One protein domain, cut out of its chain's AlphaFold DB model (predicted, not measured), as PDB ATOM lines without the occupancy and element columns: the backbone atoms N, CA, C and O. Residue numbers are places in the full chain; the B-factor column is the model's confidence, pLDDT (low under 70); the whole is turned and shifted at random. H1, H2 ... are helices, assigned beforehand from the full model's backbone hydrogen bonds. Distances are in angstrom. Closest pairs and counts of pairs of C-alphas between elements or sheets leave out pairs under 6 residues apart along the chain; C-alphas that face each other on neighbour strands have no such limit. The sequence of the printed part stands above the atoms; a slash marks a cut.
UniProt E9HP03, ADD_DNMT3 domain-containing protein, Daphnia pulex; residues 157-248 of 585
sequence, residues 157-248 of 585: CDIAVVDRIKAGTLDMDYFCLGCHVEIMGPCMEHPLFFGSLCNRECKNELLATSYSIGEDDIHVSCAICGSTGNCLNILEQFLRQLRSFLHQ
ATOM      1  N   CYS A 157     171.003 266.688 305.547       59.84
ATOM      2  CA  CYS A 157     171.444 266.192 304.241       59.84
ATOM      3  C   CYS A 157     172.509 265.088 304.359       59.84
ATOM      4  O   CYS A 157     172.391 264.042 303.721       59.84
ATOM      5  N   ASP A 158     173.506 265.286 305.224       71.19
ATOM      6  CA  ASP A 158     174.702 264.441 305.306       71.19
ATOM      7  C   ASP A 158     174.368 262.985 305.661       71.19
ATOM      8  O   ASP A 158     174.908 262.050 305.068       71.19
ATOM      9  N   ILE A 159     173.435 262.770 306.597       81.06
ATOM     10  CA  ILE A 159     173.042 261.422 307.037       81.06
ATOM     11  C   ILE A 159     172.299 260.686 305.916       81.06
ATOM     12  O   ILE A 159     172.621 259.536 305.619       81.06
ATOM     13  N   ALA A 160     171.345 261.352 305.258       86.94
ATOM     14  CA  ALA A 160     170.544 260.748 304.195       86.94
ATOM     15  C   ALA A 160     171.395 260.343 302.980       86.94
ATOM     16  O   ALA A 160     171.176 259.279 302.396       86.94
ATOM     17  N   VAL A 161     172.387 261.158 302.614       86.44
ATOM     18  CA  VAL A 161     173.293 260.863 301.494       86.44
ATOM     19  C   VAL A 161     174.257 259.725 301.847       86.44
ATOM     20  O   VAL A 161     174.401 258.780 301.071       86.44
ATOM     21  N   VAL A 162     174.835 259.734 303.052       86.94
ATOM     22  CA  VAL A 162     175.687 258.636 303.540       86.94
ATOM     23  C   VAL A 162     174.917 257.310 303.626       86.94
ATOM     24  O   VAL A 162     175.471 256.256 303.307       86.94
ATOM     25  N   ASP A 163     173.642 257.325 304.015       91.19
ATOM     26  CA  ASP A 163     172.822 256.111 304.060       91.19
ATOM     27  C   ASP A 163     172.412 255.619 302.658       91.19
ATOM     28  O   ASP A 163     172.386 254.406 302.437       91.19
ATOM     29  N   ARG A 164     172.210 256.512 301.674       93.25
ATOM     30  CA  ARG A 164     172.063 256.130 300.250       93.25
ATOM     31  C   ARG A 164     173.314 255.434 299.706       93.25
ATOM     32  O   ARG A 164     173.195 254.399 299.052       93.25
ATOM     33  N   ILE A 165     174.501 255.946 300.036       91.25
ATOM     34  CA  ILE A 165     175.788 255.334 299.667       91.25
ATOM     35  C   ILE A 165     175.919 253.935 300.289       91.25
ATOM     36  O   ILE A 165     176.177 252.964 299.581       91.25
ATOM     37  N   LYS A 166     175.659 253.784 301.598       92.62
ATOM     38  CA  LYS A 166     175.677 252.466 302.273       92.62
ATOM     39  C   LYS A 166     174.665 251.477 301.689       92.62
ATOM     40  O   LYS A 166     174.921 250.276 301.693       92.62
ATOM     41  N   ALA A 167     173.518 251.968 301.222       96.12
ATOM     42  CA  ALA A 167     172.490 251.166 300.566       96.12
ATOM     43  C   ALA A 167     172.824 250.814 299.101       96.12
ATOM     44  O   ALA A 167     172.063 250.075 298.477       96.12
ATOM     45  N   GLY A 168     173.919 251.340 298.538       94.56
ATOM     46  CA  GLY A 168     174.281 251.164 297.130       94.56
ATOM     47  C   GLY A 168     173.347 251.889 296.153       94.56
ATOM     48  O   GLY A 168     173.293 251.523 294.982       94.56
ATOM     49  N   THR A 169     172.587 252.888 296.618       95.81
ATOM     50  CA  THR A 169     171.653 253.683 295.790       95.81
ATOM     51  C   THR A 169     172.245 255.010 295.311       95.81
ATOM     52  O   THR A 169     171.588 255.755 294.585       95.81
ATOM     53  N   LEU A 170     173.482 255.307 295.711       92.12
ATOM     54  CA  LEU A 170     174.304 256.407 295.221       92.12
ATOM     55  C   LEU A 170     175.762 255.937 295.182       92.12
ATOM     56  O   LEU A 170     176.229 255.333 296.147       92.12
ATOM     57  N   ASP A 171     176.466 256.207 294.083       91.56
ATOM     58  CA  ASP A 171     177.902 255.928 293.986       91.56
ATOM     59  C   ASP A 171     178.722 257.038 294.662       91.56
ATOM     60  O   ASP A 171     178.335 258.209 294.649       91.56
ATOM     61  N   MET A 172     179.882 256.679 295.215       89.50
ATOM     62  CA  MET A 172     180.828 257.625 295.823       89.50
ATOM     63  C   MET A 172     181.356 258.644 294.805       89.50
ATOM     64  O   MET A 172     181.685 259.773 295.176       89.50
ATOM     65  N   ASP A 173     181.392 258.275 293.525       90.50
ATOM     66  CA  ASP A 173     181.849 259.146 292.439       90.50
ATOM     67  C   ASP A 173     180.879 260.311 292.159       90.50
ATOM     68  O   ASP A 173     181.293 261.361 291.667       90.50
ATOM     69  N   TYR A 174     179.606 260.177 292.544       91.19
ATOM     70  CA  TYR A 174     178.594 261.237 292.448       91.19
ATOM     71  C   TYR A 174     178.443 262.051 293.744       91.19
ATOM     72  O   TYR A 174     177.509 262.840 293.872       91.19
ATOM     73  N   PHE A 175     179.347 261.892 294.714       92.06
ATOM     74  CA  PHE A 175     179.280 262.561 296.013       92.06
ATOM     75  C   PHE A 175     180.520 263.418 296.283       92.06
ATOM     76  O   PHE A 175     181.654 262.945 296.197       92.06
ATOM     77  N   CYS A 176     180.313 264.689 296.647       93.75
ATOM     78  CA  CYS A 176     181.404 265.562 297.066       93.75
ATOM     79  C   CYS A 176     181.854 265.237 298.495       93.75
ATOM     80  O   CYS A 176     181.163 265.584 299.451       93.75
ATOM     81  N   LEU A 177     183.057 264.691 298.667       93.94
ATOM     82  CA  LEU A 177     183.661 264.513 299.993       93.94
ATOM     83  C   LEU A 177     183.927 265.843 300.719       93.94
ATOM     84  O   LEU A 177     184.025 265.857 301.941       93.94
ATOM     85  N   GLY A 178     184.050 266.951 299.982       93.56
ATOM     86  CA  GLY A 178     184.355 268.263 300.551       93.56
ATOM     87  C   GLY A 178     183.145 269.000 301.140       93.56
ATOM     88  O   GLY A 178     183.255 269.564 302.223       93.56
ATOM     89  N   CYS A 179     182.002 268.996 300.444       93.44
ATOM     90  CA  CYS A 179     180.794 269.739 300.845       93.44
ATOM     91  C   CYS A 179     179.531 268.879 301.015       93.44
ATOM     92  O   CYS A 179     178.453 269.424 301.226       93.44
ATOM     93  N   HIS A 180     179.645 267.554 300.894       91.88
ATOM     94  CA  HIS A 180     178.554 266.582 301.041       91.88
ATOM     95  C   HIS A 180     177.365 266.752 300.067       91.88
ATOM     96  O   HIS A 180     176.279 266.217 300.293       91.88
ATOM     97  N   VAL A 181     177.566 267.455 298.948       90.12
ATOM     98  CA  VAL A 181     176.556 267.636 297.891       90.12
ATOM     99  C   VAL A 181     176.657 266.524 296.836       90.12
ATOM    100  O   VAL A 181     177.755 266.127 296.441       90.12
ATOM    101  N   GLU A 182     175.507 266.043 296.356       90.62
ATOM    102  CA  GLU A 182     175.386 265.137 295.203       90.62
ATOM    103  C   GLU A 182     175.699 265.895 293.899       90.62
ATOM    104  O   GLU A 182     175.092 266.927 293.600       90.62
ATOM    105  N   ILE A 183     176.682 265.421 293.130       88.06
ATOM    106  CA  ILE A 183     177.227 266.127 291.967       88.06
ATOM    107  C   ILE A 183     176.628 265.556 290.677       88.06
ATOM    108  O   ILE A 183     176.894 264.424 290.284       88.06
ATOM    109  N   MET A 184     175.875 266.388 289.957       84.06
ATOM    110  CA  MET A 184     175.185 266.035 288.705       84.06
ATOM    111  C   MET A 184     176.089 266.076 287.449       84.06
ATOM    112  O   MET A 184     175.631 266.435 286.364       84.06
ATOM    113  N   GLY A 185     177.386 265.775 287.563       82.50
ATOM    114  CA  GLY A 185     178.334 265.933 286.454       82.50
ATOM    115  C   GLY A 185     179.715 265.321 286.708       82.50
ATOM    116  O   GLY A 185     179.940 264.765 287.777       82.50
ATOM    117  N   PRO A 186     180.646 265.411 285.739       71.81
ATOM    118  CA  PRO A 186     181.981 264.833 285.863       71.81
ATOM    119  C   PRO A 186     182.790 265.532 286.963       71.81
ATOM    120  O   PRO A 186     183.137 266.714 286.865       71.81
ATOM    121  N   CYS A 187     183.082 264.774 288.013       84.81
ATOM    122  CA  CYS A 187     183.876 265.193 289.157       84.81
ATOM    123  C   CYS A 187     185.378 265.038 288.905       84.81
ATOM    124  O   CYS A 187     185.813 264.379 287.962       84.81
ATOM    125  N   MET A 188     186.173 265.621 289.797       88.94
ATOM    126  CA  MET A 188     187.554 265.200 290.012       88.94
ATOM    127  C   MET A 188     187.566 264.179 291.155       88.94
ATOM    128  O   MET A 188     186.973 264.448 292.199       88.94
ATOM    129  N   GLU A 189     188.243 263.043 290.979       92.31
ATOM    130  CA  GLU A 189     188.498 262.093 292.071       92.31
ATOM    131  C   GLU A 189     189.225 262.796 293.227       92.31
ATOM    132  O   GLU A 189     190.122 263.619 293.017       92.31
ATOM    133  N   HIS A 190     188.841 262.486 294.463       93.31
ATOM    134  CA  HIS A 190     189.451 263.094 295.633       93.31
ATOM    135  C   HIS A 190     190.913 262.623 295.791       93.31
ATOM    136  O   HIS A 190     191.175 261.422 295.759       93.31
ATOM    137  N   PRO A 191     191.877 263.523 296.075       88.38
ATOM    138  CA  PRO A 191     193.308 263.214 296.111       88.38
ATOM    139  C   PRO A 191     193.750 261.986 296.904       88.38
ATOM    140  O   PRO A 191     194.726 261.312 296.588       88.38
ATOM    141  N   LEU A 192     193.074 261.805 298.027       88.62
ATOM    142  CA  LEU A 192     193.513 261.005 299.161       88.62
ATOM    143  C   LEU A 192     192.596 259.834 299.487       88.62
ATOM    144  O   LEU A 192     192.990 258.925 300.210       88.62
ATOM    145  N   PHE A 193     191.349 259.909 299.038       90.94
ATOM    146  CA  PHE A 193     190.243 259.112 299.547       90.94
ATOM    147  C   PHE A 193     189.394 258.684 298.362       90.94
ATOM    148  O   PHE A 193     189.315 259.398 297.369       90.94
ATOM    149  N   PHE A 194     188.764 257.521 298.461       89.31
ATOM    150  CA  PHE A 194     187.844 257.068 297.429       89.31
ATOM    151  C   PHE A 194     186.566 257.919 297.466       89.31
ATOM    152  O   PHE A 194     185.973 258.069 298.535       89.31
ATOM    153  N   GLY A 195     186.173 258.478 296.323       91.12
ATOM    154  CA  GLY A 195     185.083 259.444 296.176       91.12
ATOM    155  C   GLY A 195     185.532 260.695 295.421       91.12
ATOM    156  O   GLY A 195     186.652 260.761 294.916       91.12
ATOM    157  N   SER A 196     184.660 261.699 295.347       93.94
ATOM    158  CA  SER A 196     184.811 262.823 294.418       93.94
ATOM    159  C   SER A 196     184.864 264.195 295.091       93.94
ATOM    160  O   SER A 196     184.479 264.373 296.246       93.94
ATOM    161  N   LEU A 197     185.333 265.200 294.350       94.62
ATOM    162  CA  LEU A 197     185.283 266.618 294.708       94.62
ATOM    163  C   LEU A 197     184.538 267.426 293.645       94.62
ATOM    164  O   LEU A 197     184.728 267.240 292.438       94.62
ATOM    165  N   CYS A 198     183.734 268.391 294.094       93.69
ATOM    166  CA  CYS A 198     183.125 269.358 293.195       93.69
ATOM    167  C   CYS A 198     184.216 270.287 292.626       93.69
ATOM    168  O   CYS A 198     185.046 270.847 293.348       93.69
ATOM    169  N   ASN A 199     184.216 270.458 291.303       82.88
ATOM    170  CA  ASN A 199     185.287 271.162 290.588       82.88
ATOM    171  C   ASN A 199     185.378 272.673 290.890       82.88
ATOM    172  O   ASN A 199     186.360 273.302 290.502       82.88
ATOM    173  N   ARG A 200     184.364 273.268 291.538       79.19
ATOM    174  CA  ARG A 200     184.240 274.727 291.702       79.19
ATOM    175  C   ARG A 200     184.840 275.259 293.002       79.19
ATOM    176  O   ARG A 200     185.560 276.251 292.967       79.19
ATOM    177  N   GLU A 201     184.528 274.621 294.126       89.69
ATOM    178  CA  GLU A 201     184.824 275.149 295.465       89.69
ATOM    179  C   GLU A 201     185.780 274.216 296.203       89.69
ATOM    180  O   GLU A 201     186.959 274.543 296.315       89.69
ATOM    181  N   CYS A 202     185.344 273.010 296.577       94.38
ATOM    182  CA  CYS A 202     186.153 272.096 297.390       94.38
ATOM    183  C   CYS A 202     187.487 271.697 296.740       94.38
ATOM    184  O   CYS A 202     188.485 271.566 297.442       94.38
ATOM    185  N   LYS A 203     187.549 271.556 295.405       93.12
ATOM    186  CA  LYS A 203     188.829 271.362 294.700       93.12
ATOM    187  C   LYS A 203     189.795 272.528 294.948       93.12
ATOM    188  O   LYS A 203     190.962 272.306 295.254       93.12
ATOM    189  N   ASN A 204     189.321 273.761 294.782       91.75
ATOM    190  CA  ASN A 204     190.156 274.959 294.876       91.75
ATOM    191  C   ASN A 204     190.535 275.261 296.332       91.75
ATOM    192  O   ASN A 204     191.684 275.605 296.598       91.75
ATOM    193  N   GLU A 205     189.608 275.058 297.269       94.19
ATOM    194  CA  GLU A 205     189.850 275.151 298.711       94.19
ATOM    195  C   GLU A 205     190.899 274.128 299.158       94.19
ATOM    196  O   GLU A 205     191.894 274.504 299.779       94.19
ATOM    197  N   LEU A 206     190.759 272.856 298.770       93.56
ATOM    198  CA  LEU A 206     191.734 271.818 299.101       93.56
ATOM    199  C   LEU A 206     193.099 272.070 298.443       93.56
ATOM    200  O   LEU A 206     194.122 271.891 299.095       93.56
ATOM    201  N   LEU A 207     193.162 272.546 297.196       89.50
ATOM    202  CA  LEU A 207     194.439 272.926 296.574       89.50
ATOM    203  C   LEU A 207     195.115 274.090 297.317       89.50
ATOM    204  O   LEU A 207     196.299 273.991 297.638       89.50
ATOM    205  N   ALA A 208     194.368 275.145 297.654       90.00
ATOM    206  CA  ALA A 208     194.885 276.311 298.372       90.00
ATOM    207  C   ALA A 208     195.365 275.992 299.800       90.00
ATOM    208  O   ALA A 208     196.225 276.693 300.331       90.00
ATOM    209  N   THR A 209     194.823 274.944 300.426       92.12
ATOM    210  CA  THR A 209     195.028 274.648 301.854       92.12
ATOM    211  C   THR A 209     195.744 273.333 302.155       92.12
ATOM    212  O   THR A 209     196.247 273.163 303.265       92.12
ATOM    213  N   SER A 210     195.866 272.421 301.187       87.31
ATOM    214  CA  SER A 210     196.551 271.121 301.333       87.31
ATOM    215  C   SER A 210     197.984 271.247 301.848       87.31
ATOM    216  O   SER A 210     198.473 270.369 302.559       87.31
ATOM    217  N   TYR A 211     198.642 272.367 301.550       83.69
ATOM    218  CA  TYR A 211     199.975 272.684 302.039       83.69
ATOM    219  C   TYR A 211     199.986 273.572 303.290       83.69
ATOM    220  O   TYR A 211     201.065 273.835 303.801       83.69
ATOM    221  N   SER A 212     198.872 274.066 303.823       84.81
ATOM    222  CA  SER A 212     198.889 274.951 304.998       84.81
ATOM    223  C   SER A 212     199.270 274.179 306.264       84.81
ATOM    224  O   SER A 212     198.502 273.340 306.728       84.81
ATOM    225  N   ILE A 213     200.445 274.476 306.830       82.44
ATOM    226  CA  ILE A 213     200.964 273.882 308.075       82.44
ATOM    227  C   ILE A 213     201.078 274.978 309.141       82.44
ATOM    228  O   ILE A 213     201.539 276.081 308.837       82.44
ATOM    229  N   GLY A 214     200.626 274.675 310.357       84.62
ATOM    230  CA  GLY A 214     200.650 275.563 311.516       84.62
ATOM    231  C   GLY A 214     202.003 275.585 312.228       84.62
ATOM    232  O   GLY A 214     202.940 274.879 311.866       84.62
ATOM    233  N   GLU A 215     202.096 276.393 313.283       81.56
ATOM    234  CA  GLU A 215     203.294 276.499 314.138       81.56
ATOM    235  C   GLU A 215     203.587 275.215 314.946       81.56
ATOM    236  O   GLU A 215     204.651 275.070 315.551       81.56
ATOM    237  N   ASP A 216     202.638 274.278 314.973       82.44
ATOM    238  CA  ASP A 216     202.710 272.978 315.639       82.44
ATOM    239  C   ASP A 216     203.169 271.830 314.719       82.44
ATOM    240  O   ASP A 216     203.178 270.679 315.153       82.44
ATOM    241  N   ASP A 217     203.580 272.142 313.483       77.50
ATOM    242  CA  ASP A 217     203.915 271.203 312.398       77.50
ATOM    243  C   ASP A 217     202.725 270.350 311.898       77.50
ATOM    244  O   ASP A 217     202.917 269.327 311.233       77.50
ATOM    245  N   ILE A 218     201.484 270.762 312.181       81.62
ATOM    246  CA  ILE A 218     200.257 270.058 311.773       81.62
ATOM    247  C   ILE A 218     199.554 270.823 310.644       81.62
ATOM    248  O   ILE A 218     199.645 272.045 310.546       81.62
ATOM    249  N   HIS A 219     198.848 270.117 309.756       82.75
ATOM    250  CA  HIS A 219     198.014 270.770 308.744       82.75
ATOM    251  C   HIS A 219     196.912 271.614 309.413       82.75
ATOM    252  O   HIS A 219     196.130 271.099 310.210       82.75
ATOM    253  N   VAL A 220     196.825 272.900 309.054       88.81
ATOM    254  CA  VAL A 220     195.823 273.861 309.582       88.81
ATOM    255  C   VAL A 220     194.407 273.541 309.082       88.81
ATOM    256  O   VAL A 220     193.404 273.955 309.667       88.81
ATOM    257  N   SER A 221     194.340 272.808 307.975       93.12
ATOM    258  CA  SER A 221     193.137 272.540 307.203       93.12
ATOM    259  C   SER A 221     192.823 271.058 307.125       93.12
ATOM    260  O   SER A 221     193.711 270.201 307.123       93.12
ATOM    261  N   CYS A 222     191.533 270.763 306.999       92.88
ATOM    262  CA  CYS A 222     191.046 269.408 306.858       92.88
ATOM    263  C   CYS A 222     191.587 268.750 305.582       92.88
ATOM    264  O   CYS A 222     191.324 269.187 304.465       92.88
ATOM    265  N   ALA A 223     192.241 267.614 305.790       91.75
ATOM    266  CA  ALA A 223     192.606 266.591 304.819       91.75
ATOM    267  C   ALA A 223     191.603 266.322 303.674       91.75
ATOM    268  O   ALA A 223     192.023 265.924 302.591       91.75
ATOM    269  N   ILE A 224     190.297 266.455 303.929       93.25
ATOM    270  CA  ILE A 224     189.217 266.048 303.014       93.25
ATOM    271  C   ILE A 224     188.591 267.258 302.300       93.25
ATOM    272  O   ILE A 224     188.389 267.245 301.092       93.25
ATOM    273  N   CYS A 225     188.258 268.320 303.036       93.38
ATOM    274  CA  CYS A 225     187.526 269.463 302.478       93.38
ATOM    275  C   CYS A 225     188.378 270.725 302.279       93.38
ATOM    276  O   CYS A 225     187.921 271.663 301.638       93.38
ATOM    277  N   GLY A 226     189.598 270.773 302.822       93.56
ATOM    278  CA  GLY A 226     190.434 271.976 302.857       93.56
ATOM    279  C   GLY A 226     190.024 273.007 303.919       93.56
ATOM    280  O   GLY A 226     190.806 273.895 304.260       93.56
ATOM    281  N   SER A 227     188.842 272.870 304.517       92.62
ATOM    282  CA  SER A 227     188.328 273.847 305.476       92.62
ATOM    283  C   SER A 227     189.140 273.896 306.767       92.62
ATOM    284  O   SER A 227     189.576 272.869 307.299       92.62
ATOM    285  N   THR A 228     189.326 275.104 307.291       88.69
ATOM    286  CA  THR A 228     189.968 275.353 308.585       88.69
ATOM    287  C   THR A 228     188.970 275.119 309.722       88.69
ATOM    288  O   THR A 228     187.804 275.512 309.648       88.69
ATOM    289  N   GLY A 229     189.398 274.448 310.792       84.44
ATOM    290  CA  GLY A 229     188.506 274.093 311.899       84.44
ATOM    291  C   GLY A 229     189.072 273.013 312.816       84.44
ATOM    292  O   GLY A 229     190.277 272.769 312.838       84.44
ATOM    293  N   ASN A 230     188.192 272.350 313.573       80.56
ATOM    294  CA  ASN A 230     188.551 271.278 314.508       80.56
ATOM    295  C   ASN A 230     188.999 270.007 313.762       80.56
ATOM    296  O   ASN A 230     188.224 269.064 313.595       80.56
ATOM    297  N   CYS A 231     190.251 269.985 313.314       79.19
ATOM    298  CA  CYS A 231     190.850 268.840 312.637       79.19
ATOM    299  C   CYS A 231     191.222 267.733 313.638       79.19
ATOM    300  O   CYS A 231     191.710 267.997 314.738       79.19
ATOM    301  N   LEU A 232     191.007 266.471 313.250       78.81
ATOM    302  CA  LEU A 232     191.509 265.311 313.987       78.81
ATOM    303  C   LEU A 232     192.898 264.938 313.462       78.81
ATOM    304  O   LEU A 232     193.069 264.656 312.277       78.81
ATOM    305  N   ASN A 233     193.883 264.888 314.358       70.25
ATOM    306  CA  ASN A 233     195.278 264.637 314.000       70.25
ATOM    307  C   ASN A 233     195.512 263.145 313.702       70.25
ATOM    308  O   ASN A 233     195.852 262.371 314.596       70.25
ATOM    309  N   ILE A 234     195.331 262.747 312.440       64.06
ATOM    310  CA  ILE A 234     195.524 261.374 311.945       64.06
ATOM    311  C   ILE A 234     196.645 261.382 310.894       64.06
ATOM    312  O   ILE A 234     196.408 261.455 309.691       64.06
ATOM    313  N   LEU A 235     197.893 261.356 311.366       57.19
ATOM    314  CA  LEU A 235     199.062 261.697 310.545       57.19
ATOM    315  C   LEU A 235     199.639 260.525 309.721       57.19
ATOM    316  O   LEU A 235     200.319 260.742 308.723       57.19
ATOM    317  N   GLU A 236     199.418 259.273 310.131       53.25
ATOM    318  CA  GLU A 236     200.272 258.160 309.683       53.25
ATOM    319  C   GLU A 236     199.991 257.607 308.278       53.25
ATOM    320  O   GLU A 236     200.931 257.306 307.536       53.25
ATOM    321  N   GLN A 237     198.716 257.434 307.916       49.09
ATOM    322  CA  GLN A 237     198.311 256.683 306.716       49.09
ATOM    323  C   GLN A 237     198.010 257.597 305.513       49.09
ATOM    324  O   GLN A 237     198.298 257.247 304.368       49.09
ATOM    325  N   PHE A 238     197.525 258.804 305.812       59.25
ATOM    326  CA  PHE A 238     197.103 259.881 304.911       59.25
ATOM    327  C   PHE A 238     198.105 260.202 303.782       59.25
ATOM    328  O   PHE A 238     197.774 260.275 302.598       59.25
ATOM    329  N   LEU A 239     199.378 260.333 304.143       57.00
ATOM    330  CA  LEU A 239     200.418 260.937 303.302       57.00
ATOM    331  C   LEU A 239     200.830 260.086 302.090       57.00
ATOM    332  O   LEU A 239     201.417 260.602 301.138       57.00
ATOM    333  N   ARG A 240     200.533 258.779 302.105       52.97
ATOM    334  CA  ARG A 240     200.818 257.888 300.967       52.97
ATOM    335  C   ARG A 240     199.859 258.103 299.802       52.97
ATOM    336  O   ARG A 240     200.275 257.925 298.663       52.97
ATOM    337  N   GLN A 241     198.612 258.483 300.078       54.22
ATOM    338  CA  GLN A 241     197.615 258.731 299.037       54.22
ATOM    339  C   GLN A 241     197.744 260.160 298.485       54.22
ATOM    340  O   GLN A 241     197.662 260.324 297.273       54.22
ATOM    341  N   LEU A 242     198.116 261.146 299.321       58.56
ATOM    342  CA  LEU A 242     198.284 262.558 298.918       58.56
ATOM    343  C   LEU A 242     199.222 262.703 297.720       58.56
ATOM    344  O   LEU A 242     198.944 263.431 296.770       58.56
ATOM    345  N   ARG A 243     200.321 261.942 297.771       52.62
ATOM    346  CA  ARG A 243     201.273 261.765 296.678       52.62
ATOM    347  C   ARG A 243     200.574 261.499 295.351       52.62
ATOM    348  O   ARG A 243     200.732 262.281 294.422       52.62
ATOM    349  N   SER A 244     199.792 260.421 295.270       51.78
ATOM    350  CA  SER A 244     199.265 259.883 294.010       51.78
ATOM    351  C   SER A 244     198.491 260.905 293.176       51.78
ATOM    352  O   SER A 244     198.553 260.852 291.952       51.78
ATOM    353  N   PHE A 245     197.795 261.839 293.823       51.91
ATOM    354  CA  PHE A 245     197.061 262.905 293.146       51.91
ATOM    355  C   PHE A 245     197.928 264.095 292.772       51.91
ATOM    356  O   PHE A 245     197.861 264.557 291.638       51.91
ATOM    357  N   LEU A 246     198.793 264.557 293.680       53.44
ATOM    358  CA  LEU A 246     199.757 265.611 293.356       53.44
ATOM    359  C   LEU A 246     200.650 265.190 292.169       53.44
ATOM    360  O   LEU A 246     201.085 266.029 291.389       53.44
ATOM    361  N   HIS A 247     200.865 263.884 291.977       54.38
ATOM    362  CA  HIS A 247     201.578 263.305 290.833       54.38
ATOM    363  C   HIS A 247     200.804 263.260 289.506       54.38
ATOM    364  O   HIS A 247     201.426 262.943 288.494       54.38
ATOM    365  N   GLN A 248     199.504 263.573 289.458       52.78
ATOM    366  CA  GLN A 248     198.836 263.784 288.165       52.78
ATOM    367  C   GLN A 248     199.295 265.098 287.498       52.78
ATOM    368  O   GLN A 248     199.257 265.188 286.270       52.78
TER     369      GLN A 248
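This is residues 157 to 248 of the 585 residues of the protein "ADD_DNMT3 domain-containing protein" of Daphnia pulex (UniProt E9HP03). Little regular structure: two long looping stretches, residues 167 to 201 and 210 to 238, make the body, with H1 at one end of the long axis and H2 and H3 set separately farther along. The printed part has 92 residues with three named helices, H1, H2, H3 in chain order, and no named strand. The class is all helix, though named elements hold only 26 residues. The whole is compact, radius of gyration of the C-alphas 13.6 A, and only just elongated, spanning 42 by 28 by 23 A.

H1, residues 157 to 166, begins at C-alpha 157 (171.444, 266.192, 304.241) and is 14.5 A long. H2 is residues 202 to 209, 10.3 A. H3, residues 239 to 246, 11.0 A, ends at C-alpha 246 (199.757, 265.611, 293.356).

H1, H2 and H3 are apart from one another. Residues 188 to 189 pair antiparallel with 196 to 197. Every O i to N i+4 pair is within hydrogen-bond range in H1 and H2; in H3, 1 of 4 is, and 2 of 5 O i to N i+3 pairs.

The C-alphas farthest apart, of Thr 169 and Glu 215, are 43.1 A apart. The printed part has no cut; both links are long. The pLDDT is under 70 at residue 157 and residues 234 to 248.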